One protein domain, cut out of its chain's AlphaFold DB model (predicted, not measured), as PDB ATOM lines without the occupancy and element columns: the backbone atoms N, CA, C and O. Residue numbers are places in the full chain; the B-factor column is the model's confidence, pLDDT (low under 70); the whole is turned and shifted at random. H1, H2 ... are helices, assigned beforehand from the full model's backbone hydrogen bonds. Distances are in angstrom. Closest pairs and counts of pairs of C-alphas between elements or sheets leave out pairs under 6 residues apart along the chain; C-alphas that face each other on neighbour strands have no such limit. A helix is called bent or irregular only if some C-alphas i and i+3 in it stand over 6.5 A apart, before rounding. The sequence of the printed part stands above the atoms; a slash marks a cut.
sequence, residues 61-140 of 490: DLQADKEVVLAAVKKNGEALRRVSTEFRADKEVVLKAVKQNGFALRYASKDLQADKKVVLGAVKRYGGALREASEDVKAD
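AT A GLANCE: This is residues 61 to 140 of the 490 residues of the protein "Hypothetical protein" of Symbiodinium natans (UniProt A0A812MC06). The chain is wound in three stacked turns, a short solenoid with three helices to each turn: H1, H4 and H7 lie side by side in one row, H2, H5 and H8 lie side by side in a second row packed on the first, and the short H3, H6 and H9 make a third row. The turns follow one another along the longest axis, with H1 in the turn at one end, H4 and H5 in the middle turn and H9 in the turn at the other end. The printed part has 80 residues with nine named helices, H1 to H9 in order along the chain, and no named strand; the class is all helix. The whole is compact, with a radius of gyration of the C-alphas of 11.5 A, yet elongated in outline, spanning 39 by 21 by 16 A.

IN THESE COORDINATES: Residues 61 to 65 come before H1, which runs from residue 66 to residue 75, from C-alpha 66 at (29.561, -16.820, 93.377), over 14.3 A. H2 holds residues 77 to 82 and measures 10.5 A, and H3 is residues 85 to 89. H4, residues 91 to 100, measures 14.2 A from its first C-alpha at (34.705, -16.129, 104.256) to its last. H5 holds residues 102 to 107 and measures 10.7 A, and H6 is residues 110 to 114. H7, residues 116 to 123, measures 10.2 A, and H8, residues 127 to 132, measures 10.6 A. H9, residues 135 to 138, ends at C-alpha 138, at (48.298, -7.490, 115.153). H2, H5 and H8 are neither bent nor irregular, but only just: the C-alphas of 77 and 80 are 6.1 A apart, those of 103 and 106 are 6.2 A apart, and those of 127 and 130 are 6.2 A apart.

HOW THE PARTS SIT: H4 is the hub, touching five other helices. It touches H1 at a shallow tilt of 18 degrees, the same way, with the C-alphas of Val 73 and Ala 97 closest at 4.9 A. It touches H7 also at a shallow tilt of 18 degrees, the same way, with the C-alphas of Val 98 and Ala 122 closest at 4.9 A. H4 and H5 form a helical hairpin, opposite ways at a steep tilt of 42 degrees; their closest C-alphas, of Val 98 and Ala 104, are 5.4 A apart. H4 touches H2 at a steep tilt of 50 degrees, opposite ways, with the C-alphas of Gly 77 and Ala 97 closest at 4.0 A. H3 and H4 only just touch, and only at the corner, with 3 pairs of C-alphas within 8 A, the closest being Phe 87 and Val 93 at 6.4 A. H5 touches H2 at a shallow tilt of 10 degrees, the same way, closest at the C-alphas of Glu 78 and Ala 104, 5.4 A. H5 touches H8 at a shallow tilt of 6 degrees, the same way, closest at the C-alphas of Phe 103 and Ala 129, 5.2 A. H6 and H7 only just touch, and only at the corner, with 3 pairs of C-alphas within 8 A; the closest, of Leu 112 and Val 118, are 6.5 A apart. H9 is close but not clearly touching H6, the C-alphas of Ala 114 and Val 137 being closest at 6.1 A. H1 and H7 are apart. Every O i to N i+4 pair is within hydrogen-bond range in H1, H3, H4, H6 and H7; in H2, H5 and H8 it is 0 of 2 in each, beside 3 of 3 O i to N i+3 pairs, and H9 is too short for an O i to N i+4 pair.

THE WHOLE: The C-alphas of Asp 61 and Ala 139, the two farthest apart, are 39.0 A apart. The printed part has no cut, and its links between helices are tight. The mean pLDDT of the printed part is 92.2, with residues 61 to 64 under 70.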
ATOM      1  N   ASP A  61      25.644  -7.940  87.559       60.91
ATOM      2  CA  ASP A  61      25.109  -9.299  87.666       60.91
ATOM      3  C   ASP A  61      26.216 -10.369  87.726       60.91
ATOM      4  O   ASP A  61      26.125 -11.310  88.505       60.91
ATOM      5  N   LEU A  62      27.320 -10.198  86.984       61.59
ATOM      6  CA  LEU A  62      28.475 -11.111  87.035       61.59
ATOM      7  C   LEU A  62      29.327 -10.926  88.301       61.59
ATOM      8  O   LEU A  62      30.027 -11.848  88.710       61.59
ATOM      9  N   GLN A  63      29.281  -9.747  88.931       59.94
ATOM     10  CA  GLN A  63      29.905  -9.509  90.242       59.94
ATOM     11  C   GLN A  63      29.117 -10.151  91.395       59.94
ATOM     12  O   GLN A  63      29.651 -10.234  92.503       59.94
ATOM     13  N   ALA A  64      27.874 -10.576  91.132       65.75
ATOM     14  CA  ALA A  64      26.959 -11.224  92.068       65.75
ATOM     15  C   ALA A  64      26.929 -12.767  91.924       65.75
ATOM     16  O   ALA A  64      26.352 -13.451  92.767       65.75
ATOM     17  N   ASP A  65      27.589 -13.336  90.909       83.44
ATOM     18  CA  ASP A  65      27.669 -14.786  90.707       83.44
ATOM     19  C   ASP A  65      28.856 -15.397  91.476       83.44
ATOM     20  O   ASP A  65      30.029 -15.162  91.159       83.44
ATOM     21  N   LYS A  66      28.553 -16.212  92.495       85.62
ATOM     22  CA  LYS A  66      29.561 -16.820  93.377       85.62
ATOM     23  C   LYS A  66      30.532 -17.740  92.626       85.62
ATOM     24  O   LYS A  66      31.711 -17.769  92.980       85.62
ATOM     25  N   GLU A  67      30.093 -18.469  91.598       87.88
ATOM     26  CA  GLU A  67      30.977 -19.367  90.843       87.88
ATOM     27  C   GLU A  67      31.981 -18.576  90.003       87.88
ATOM     28  O   GLU A  67      33.185 -18.864  90.027       87.88
ATOM     29  N   VAL A  68      31.508 -17.524  89.330       87.50
ATOM     30  CA  VAL A  68      32.360 -16.605  88.562       87.50
ATOM     31  C   VAL A  68      33.371 -15.922  89.485       87.50
ATOM     32  O   VAL A  68      34.564 -15.860  89.169       87.50
ATOM     33  N   VAL A  69      32.922 -15.466  90.657       90.19
ATOM     34  CA  VAL A  69      33.778 -14.850  91.677       90.19
ATOM     35  C   VAL A  69      34.845 -15.826  92.173       90.19
ATOM     36  O   VAL A  69      36.028 -15.473  92.189       90.19
ATOM     37  N   LEU A  70      34.473 -17.061  92.519       91.44
ATOM     38  CA  LEU A  70      35.411 -18.092  92.970       91.44
ATOM     39  C   LEU A  70      36.455 -18.431  91.897       91.44
ATOM     40  O   LEU A  70      37.644 -18.553  92.213       91.44
ATOM     41  N   ALA A  71      36.046 -18.540  90.631       89.94
ATOM     42  CA  ALA A  71      36.960 -18.762  89.514       89.94
ATOM     43  C   ALA A  71      37.938 -17.587  89.334       89.94
ATOM     44  O   ALA A  71      39.147 -17.800  89.173       89.94
ATOM     45  N   ALA A  72      37.444 -16.349  89.430       90.38
ATOM     46  CA  ALA A  72      38.252 -15.142  89.301       90.38
ATOM     47  C   ALA A  72      39.301 -15.024  90.419       90.38
ATOM     48  O   ALA A  72      40.488 -14.869  90.121       90.38
ATOM     49  N   VAL A  73      38.902 -15.165  91.692       93.00
ATOM     50  CA  VAL A  73      39.834 -15.041  92.833       93.00
ATOM     51  C   VAL A  73      40.848 -16.184  92.892       93.00
ATOM     52  O   VAL A  73      41.980 -15.983  93.331       93.00
ATOM     53  N   LYS A  74      40.484 -17.377  92.401       91.88
ATOM     54  CA  LYS A  74      41.409 -18.514  92.286       91.88
ATOM     55  C   LYS A  74      42.517 -18.246  91.265       91.88
ATOM     56  O   LYS A  74      43.645 -18.689  91.473       91.88
ATOM     57  N   LYS A  75      42.215 -17.523  90.180       90.69
ATOM     58  CA  LYS A  75      43.207 -17.125  89.168       90.69
ATOM     59  C   LYS A  75      44.020 -15.909  89.623       90.69
ATOM     60  O   LYS A  75      45.236 -15.891  89.447       90.69
ATOM     61  N   ASN A  76      43.365 -14.918  90.229       90.25
ATOM     62  CA  ASN A  76      43.981 -13.693  90.733       90.25
ATOM     63  C   ASN A  76      43.268 -13.201  92.005       90.25
ATOM     64  O   ASN A  76      42.169 -12.662  91.921       90.25
ATOM     65  N   GLY A  77      43.911 -13.306  93.169       91.06
ATOM     66  CA  GLY A  77      43.335 -12.916  94.457       91.06
ATOM     67  C   GLY A  77      42.972 -11.429  94.549       91.06
ATOM     68  O   GLY A  77      42.035 -11.073  95.255       91.06
ATOM     69  N   GLU A  78      43.626 -10.559  93.767       92.06
ATOM     70  CA  GLU A  78      43.287  -9.127  93.672       92.06
ATOM     71  C   GLU A  78      41.912  -8.873  93.030       92.06
ATOM     72  O   GLU A  78      41.367  -7.772  93.145       92.06
ATOM     73  N   ALA A  79      41.316  -9.880  92.374       92.62
ATOM     74  CA  ALA A  79      39.956  -9.787  91.847       92.62
ATOM     75  C   ALA A  79      38.931  -9.458  92.948       92.62
ATOM     76  O   ALA A  79      37.916  -8.829  92.654       92.62
ATOM     77  N   LEU A  80      39.238  -9.771  94.215       92.38
ATOM     78  CA  LEU A  80      38.415  -9.440  95.381       92.38
ATOM     79  C   LEU A  80      38.111  -7.931  95.507       92.38
ATOM     80  O   LEU A  80      37.070  -7.550  96.030       92.38
ATOM     81  N   ARG A  81      38.952  -7.042  94.957       93.56
ATOM     82  CA  ARG A  81      38.671  -5.593  94.926       93.56
ATOM     83  C   ARG A  81      37.435  -5.231  94.094       93.56
ATOM     84  O   ARG A  81      36.865  -4.160  94.285       93.56
ATOM     85  N   ARG A  82      37.068  -6.067  93.120       89.38
ATOM     86  CA  ARG A  82      36.041  -5.771  92.106       89.38
ATOM     87  C   ARG A  82      34.721  -6.505  92.324       89.38
ATOM     88  O   ARG A  82      33.804  -6.291  91.546       89.38
ATOM     89  N   VAL A  83      34.629  -7.353  93.345       89.06
ATOM     90  CA  VAL A  83      33.385  -8.067  93.677       89.06
ATOM     91  C   VAL A  83      32.527  -7.241  94.635       89.06
ATOM     92  O   VAL A  83      33.024  -6.274  95.234       89.06
ATOM     93  N   SER A  84      31.252  -7.615  94.774       88.81
ATOM     94  CA  SER A  84      30.310  -6.984  95.705       88.81
ATOM     95  C   SER A  84      30.809  -7.044  97.155       88.81
ATOM     96  O   SER A  84      31.646  -7.872  97.522       88.81
ATOM     97  N   THR A  85      30.310  -6.148  98.006       90.06
ATOM     98  CA  THR A  85      30.646  -6.130  99.440       90.06
ATOM     99  C   THR A  85      30.248  -7.425 100.143       90.06
ATOM    100  O   THR A  85      30.971  -7.870 101.029       90.06
ATOM    101  N   GLU A  86      29.168  -8.069  99.698       92.06
ATOM    102  CA  GLU A  86      28.719  -9.377 100.184       92.06
ATOM    103  C   GLU A  86      29.812 -10.441 100.018       92.06
ATOM    104  O   GLU A  86      30.175 -11.107 100.983       92.06
ATOM    105  N   PHE A  87      30.449 -10.534  98.845       92.19
ATOM    106  CA  PHE A  87      31.544 -11.490  98.631       92.19
ATOM    107  C   PHE A  87      32.869 -11.089  99.276       92.19
ATOM    108  O   PHE A  87      33.724 -11.943  99.506       92.19
ATOM    109  N   ARG A  88      33.050  -9.808  99.608       94.38
ATOM    110  CA  ARG A  88      34.161  -9.373 100.469       94.38
ATOM    111  C   ARG A  88      33.940  -9.748 101.933       94.38
ATOM    112  O   ARG A  88      34.913  -9.787 102.680       94.38
ATOM    113  N   ALA A  89      32.697 -10.016 102.329       95.38
ATOM    114  CA  ALA A  89      32.325 -10.562 103.631       95.38
ATOM    115  C   ALA A  89      32.126 -12.094 103.606       95.38
ATOM    116  O   ALA A  89      32.052 -12.718 104.663       95.38
ATOM    117  N   ASP A  90      32.098 -12.725 102.426       96.25
ATOM    118  CA  ASP A  90      32.058 -14.182 102.291       96.25
ATOM    119  C   ASP A  90      33.434 -14.786 102.616       96.25
ATOM    120  O   ASP A  90      34.425 -14.652 101.888       96.25
ATOM    121  N   LYS A  91      33.487 -15.504 103.740       96.19
ATOM    122  CA  LYS A  91      34.705 -16.129 104.256       96.19
ATOM    123  C   LYS A  91      35.331 -17.133 103.288       96.19
ATOM    124  O   LYS A  91      36.555 -17.250 103.251       96.19
ATOM    125  N   GLU A  92      34.535 -17.875 102.525       96.25
ATOM    126  CA  GLU A  92      35.038 -18.863 101.571       96.25
ATOM    127  C   GLU A  92      35.745 -18.172 100.403       96.25
ATOM    128  O   GLU A  92      36.892 -18.512 100.087       96.25
ATOM    129  N   VAL A  93      35.092 -17.171  99.808       95.44
ATOM    130  CA  VAL A  93      35.646 -16.370  98.709       95.44
ATOM    131  C   VAL A  93      36.948 -15.704  99.148       95.44
ATOM    132  O   VAL A  93      37.977 -15.845  98.477       95.44
ATOM    133  N   VAL A  94      36.940 -15.053 100.314       96.88
ATOM    134  CA  VAL A  94      38.129 -14.389 100.861       96.88
ATOM    135  C   VAL A  94      39.244 -15.393 101.149       96.88
ATOM    136  O   VAL A  94      40.387 -15.151 100.768       96.88
ATOM    137  N   LEU A  95      38.948 -16.560 101.738       96.00
ATOM    138  CA  LEU A  95      39.960 -17.593 101.985       96.00
ATOM    139  C   LEU A  95      40.616 -18.095 100.694       96.00
ATOM    140  O   LEU A  95      41.815 -18.383 100.688       96.00
ATOM    141  N   LYS A  96      39.860 -18.222  99.598       94.75
ATOM    142  CA  LYS A  96      40.418 -18.595  98.288       94.75
ATOM    143  C   LYS A  96      41.305 -17.479  97.735       94.75
ATOM    144  O   LYS A  96      42.409 -17.777  97.279       94.75
ATOM    145  N   ALA A  97      40.872 -16.223  97.848       95.06
ATOM    146  CA  ALA A  97      41.642 -15.059  97.417       95.06
ATOM    147  C   ALA A  97      42.977 -14.935  98.175       95.06
ATOM    148  O   ALA A  97      44.032 -14.875  97.544       95.06
ATOM    149  N   VAL A  98      42.963 -14.990  99.514       95.25
ATOM    150  CA  VAL A  98      44.184 -14.827 100.330       95.25
ATOM    151  C   VAL A  98      45.158 -15.999 100.200       95.25
ATOM    152  O   VAL A  98      46.371 -15.816 100.291       95.25
ATOM    153  N   LYS A  99      44.654 -17.213  99.927       92.62
ATOM    154  CA  LYS A  99      45.503 -18.370  99.594       92.62
ATOM    155  C   LYS A  99      46.243 -18.181  98.270       92.62
ATOM    156  O   LYS A  99      47.340 -18.724  98.112       92.62
ATOM    157  N   GLN A 100      45.652 -17.452  97.324       91.81
ATOM    158  CA  GLN A 100      46.279 -17.112  96.048       91.81
ATOM    159  C   GLN A 100      47.270 -15.949  96.230       91.81
ATOM    160  O   GLN A 100      48.442 -16.098  95.878       91.81
ATOM    161  N   ASN A 101      46.836 -14.854  96.862       90.44
ATOM    162  CA  ASN A 101      47.634 -13.671  97.182       90.44
ATOM    163  C   ASN A 101      47.247 -13.135  98.568       90.44
ATOM    164  O   ASN A 101      46.162 -12.590  98.744       90.44
ATOM    165  N   GLY A 102      48.157 -13.227  99.540       90.38
ATOM    166  CA  GLY A 102      47.892 -12.838 100.930       90.38
ATOM    167  C   GLY A 102      47.517 -11.363 101.095       90.38
ATOM    168  O   GLY A 102      46.739 -11.035 101.986       90.38
ATOM    169  N   PHE A 103      47.983 -10.479 100.203       91.81
ATOM    170  CA  PHE A 103      47.622  -9.058 100.237       91.81
ATOM    171  C   PHE A 103      46.164  -8.784  99.854       91.81
ATOM    172  O   PHE A 103      45.666  -7.705 100.168       91.81
ATOM    173  N   ALA A 104      45.448  -9.758  99.276       95.12
ATOM    174  CA  ALA A 104      44.017  -9.636  99.002       95.12
ATOM    175  C   ALA A 104      43.186  -9.391 100.278       95.12
ATOM    176  O   ALA A 104      42.082  -8.859 100.186       95.12
ATOM    177  N   LEU A 105      43.727  -9.701 101.466       96.25
ATOM    178  CA  LEU A 105      43.101  -9.439 102.768       96.25
ATOM    179  C   LEU A 105      42.640  -7.979 102.935       96.25
ATOM    180  O   LEU A 105      41.610  -7.722 103.554       96.25
ATOM    181  N   ARG A 106      43.333  -7.024 102.305       96.31
ATOM    182  CA  ARG A 106      42.972  -5.595 102.330       96.31
ATOM    183  C   ARG A 106      41.584  -5.278 101.778       96.31
ATOM    184  O   ARG A 106      41.033  -4.226 102.080       96.31
ATOM    185  N   TYR A 107      41.045  -6.163 100.939       96.38
ATOM    186  CA  TYR A 107      39.724  -6.012 100.330       96.38
ATOM    187  C   TYR A 107      38.632  -6.766 101.082       96.38
ATOM    188  O   TYR A 107      37.464  -6.582 100.760       96.38
ATOM    189  N   ALA A 108      38.984  -7.609 102.053       96.69
ATOM    190  CA  ALA A 108      38.004  -8.291 102.884       96.69
ATOM    191  C   ALA A 108      37.246  -7.294 103.780       96.69
ATOM    192  O   ALA A 108      37.721  -6.184 104.039       96.69
ATOM    193  N   SER A 109      36.068  -7.691 104.264       97.31
ATOM    194  CA  SER A 109      35.336  -6.931 105.282       97.31
ATOM    195  C   SER A 109      36.162  -6.779 106.565       97.31
ATOM    196  O   SER A 109      37.078  -7.561 106.832       97.31
ATOM    197  N   LYS A 110      35.826  -5.778 107.388       97.19
ATOM    198  CA  LYS A 110      36.505  -5.547 108.673       97.19
ATOM    199  C   LYS A 110      36.432  -6.763 109.594       97.19
ATOM    200  O   LYS A 110      37.451  -7.137 110.169       97.19
ATOM    201  N   ASP A 111      35.294  -7.447 109.615       97.25
ATOM    202  CA  ASP A 111      35.111  -8.674 110.392       97.25
ATOM    203  C   ASP A 111      36.075  -9.784 109.948       97.25
ATOM    204  O   ASP A 111      36.665 -10.472 110.776       97.25
ATOM    205  N   LEU A 112      36.311  -9.929 108.640       97.69
ATOM    206  CA  LEU A 112      37.251 -10.925 108.119       97.69
ATOM    207  C   LEU A 112      38.722 -10.497 108.233       97.69
ATOM    208  O   LEU A 112      39.594 -11.364 108.280       97.69
ATOM    209  N   GLN A 113      39.013  -9.195 108.322       97.69
ATOM    210  CA  GLN A 113      40.336  -8.684 108.717       97.69
ATOM    211  C   GLN A 113      40.637  -8.954 110.201       97.69
ATOM    212  O   GLN A 113      41.807  -9.070 110.569       97.69
ATOM    213  N   ALA A 114      39.599  -9.092 111.032       97.31
ATOM    214  CA  ALA A 114      39.695  -9.507 112.431       97.31
ATOM    215  C   ALA A 114      39.617 -11.038 112.628       97.31
ATOM    216  O   ALA A 114      39.966 -11.558 113.690       97.31
ATOM    217  N   ASP A 115      39.205 -11.799 111.610       97.75
ATOM    218  CA  ASP A 115      39.128 -13.258 111.689       97.75
ATOM    219  C   ASP A 115      40.525 -13.898 111.624       97.75
ATOM    220  O   ASP A 115      41.147 -14.028 110.564       97.75
ATOM    221  N   LYS A 116      40.996 -14.395 112.773       96.62
ATOM    222  CA  LYS A 116      42.311 -15.043 112.906       96.62
ATOM    223  C   LYS A 116      42.541 -16.170 111.895       96.62
ATOM    224  O   LYS A 116      43.665 -16.333 111.429       96.62
ATOM    225  N   LYS A 117      41.523 -16.961 111.519       96.00
ATOM    226  CA  LYS A 117      41.696 -18.065 110.551       96.00
ATOM    227  C   LYS A 117      41.944 -17.528 109.143       96.00
ATOM    228  O   LYS A 117      42.764 -18.097 108.419       96.00
ATOM    229  N   VAL A 118      41.259 -16.451 108.760       96.75
ATOM    230  CA  VAL A 118      41.469 -15.782 107.469       96.75
ATOM    231  C   VAL A 118      42.858 -15.155 107.416       96.75
ATOM    232  O   VAL A 118      43.615 -15.436 106.483       96.75
ATOM    233  N   VAL A 119      43.233 -14.401 108.453       97.62
ATOM    234  CA  VAL A 119      44.554 -13.760 108.538       97.62
ATOM    235  C   VAL A 119      45.676 -14.799 108.551       97.62
ATOM    236  O   VAL A 119      46.632 -14.667 107.790       97.62
ATOM    237  N   LEU A 120      45.544 -15.890 109.315       96.38
ATOM    238  CA  LEU A 120      46.503 -17.004 109.300       96.38
ATOM    239  C   LEU A 120      46.656 -17.628 107.905       96.38
ATOM    240  O   LEU A 120      47.767 -17.987 107.506       96.38
ATOM    241  N   GLY A 121      45.560 -17.732 107.148       93.19
ATOM    242  CA  GLY A 121      45.580 -18.170 105.753       93.19
ATOM    243  C   GLY A 121      46.406 -17.251 104.851       93.19
ATOM    244  O   GLY A 121      47.158 -17.747 104.011       93.19
ATOM    245  N   ALA A 122      46.313 -15.935 105.062       94.31
ATOM    246  CA  ALA A 122      47.074 -14.928 104.327       94.31
ATOM    247  C   ALA A 122      48.568 -14.933 104.705       94.31
ATOM    248  O   ALA A 122      49.434 -15.067 103.831       94.31
ATOM    249  N   VAL A 123      48.886 -14.859 106.006       94.69
ATOM    250  CA  VAL A 123      50.275 -14.733 106.492       94.69
ATOM    251  C   VAL A 123      51.105 -15.994 106.280       94.69
ATOM    252  O   VAL A 123      52.315 -15.901 106.099       94.69
ATOM    253  N   LYS A 124      50.470 -17.176 106.226       90.69
ATOM    254  CA  LYS A 124      51.159 -18.439 105.912       90.69
ATOM    255  C   LYS A 124      51.883 -18.376 104.565       90.69
ATOM    256  O   LYS A 124      52.926 -19.004 104.410       90.69
ATOM    257  N   ARG A 125      51.326 -17.643 103.597       84.19
ATOM    258  CA  ARG A 125      51.924 -17.473 102.269       84.19
ATOM    259  C   ARG A 125      52.721 -16.176 102.149       84.19
ATOM    260  O   ARG A 125      53.760 -16.184 101.499       84.19
ATOM    261  N   TYR A 126      52.245 -15.096 102.771       87.25
ATOM    262  CA  TYR A 126      52.872 -13.774 102.730       87.25
ATOM    263  C   TYR A 126      52.818 -13.117 104.111       87.25
ATOM    264  O   TYR A 126      51.816 -12.506 104.464       87.25
ATOM    265  N   GLY A 127      53.897 -13.181 104.887       90.50
ATOM    266  CA  GLY A 127      53.963 -12.660 106.258       90.50
ATOM    267  C   GLY A 127      53.639 -11.167 106.352       90.50
ATOM    268  O   GLY A 127      53.002 -10.733 107.305       90.50
ATOM    269  N   GLY A 128      53.961 -10.391 105.308       90.06
ATOM    270  CA  GLY A 128      53.592  -8.975 105.199       90.06
ATOM    271  C   GLY A 128      52.085  -8.698 105.093       90.06
ATOM    272  O   GLY A 128      51.678  -7.551 105.251       90.06
ATOM    273  N   ALA A 129      51.246  -9.719 104.871       94.62
ATOM    274  CA  ALA A 129      49.789  -9.583 104.907       94.62
ATOM    275  C   ALA A 129      49.265  -9.183 106.297       94.62
ATOM    276  O   ALA A 129      48.158  -8.662 106.392       94.62
ATOM    277  N   LEU A 130      50.071  -9.354 107.356       96.94
ATOM    278  CA  LEU A 130      49.751  -8.904 108.713       96.94
ATOM    279  C   LEU A 130      49.387  -7.408 108.772       96.94
ATOM    280  O   LEU A 130      48.534  -7.024 109.563       96.94
ATOM    281  N   ARG A 131      49.960  -6.573 107.891       96.94
ATOM    282  CA  ARG A 131      49.629  -5.141 107.792       96.94
ATOM    283  C   ARG A 131      48.133  -4.877 107.604       96.94
ATOM    284  O   ARG A 131      47.637  -3.855 108.065       96.94
ATOM    285  N   GLU A 132      47.447  -5.772 106.897       96.50
ATOM    286  CA  GLU A 132      46.044  -5.614 106.500       96.50
ATOM    287  C   GLU A 132      45.061  -6.189 107.541       96.50
ATOM    288  O   GLU A 132      43.851  -6.117 107.339       96.50
ATOM    289  N   ALA A 133      45.565  -6.791 108.624       97.31
ATOM    290  CA  ALA A 133      44.748  -7.316 109.714       97.31
ATOM    291  C   ALA A 133      44.247  -6.195 110.646       97.31
ATOM    292  O   ALA A 133      44.766  -5.077 110.618       97.31
ATOM    293  N   SER A 134      43.252  -6.496 111.485       98.00
ATOM    294  CA  SER A 134      42.834  -5.582 112.556       98.00
ATOM    295  C   SER A 134      43.916  -5.432 113.634       98.00
ATOM    296  O   SER A 134      44.782  -6.298 113.781       98.00
ATOM    297  N   GLU A 135      43.849  -4.354 114.419       97.75
ATOM    298  CA  GLU A 135      44.798  -4.104 115.516       97.75
ATOM    299  C   GLU A 135      44.793  -5.237 116.556       97.75
ATOM    300  O   GLU A 135      45.857  -5.721 116.932       97.75
ATOM    301  N   ASP A 136      43.620  -5.778 116.901       97.44
ATOM    302  CA  ASP A 136      43.503  -6.931 117.808       97.44
ATOM    303  C   ASP A 136      44.259  -8.169 117.300       97.44
ATOM    304  O   ASP A 136      44.829  -8.936 118.074       97.44
ATOM    305  N   VAL A 137      44.280  -8.384 115.980       98.06
ATOM    306  CA  VAL A 137      45.015  -9.500 115.369       98.06
ATOM    307  C   VAL A 137      46.510  -9.199 115.277       98.06
ATOM    308  O   VAL A 137      47.323 -10.113 115.420       98.06
ATOM    309  N   LYS A 138      46.895  -7.934 115.081       98.31
ATOM    310  CA  LYS A 138      48.298  -7.490 115.153       98.31
ATOM    311  C   LYS A 138      48.868  -7.566 116.569       98.31
ATOM    312  O   LYS A 138      50.082  -7.693 116.704       98.31
ATOM    313  N   ALA A 139      48.014  -7.535 117.590       98.25
ATOM    314  CA  ALA A 139      48.353  -7.797 118.987       98.25
ATOM    315  C   ALA A 139      48.278  -9.292 119.365       98.25
ATOM    316  O   ALA A 139      48.681  -9.684 120.461       98.25
ATOM    317  N   ASP A 140      47.810 -10.169 118.469       98.38
ATOM    318  CA  ASP A 140      47.792 -11.608 118.723       98.38
ATOM    319  C   ASP A 140      49.177 -12.225 118.492       98.38
ATOM    320  O   ASP A 140      49.622 -12.450 117.358       98.38
TER     321      ASP A 140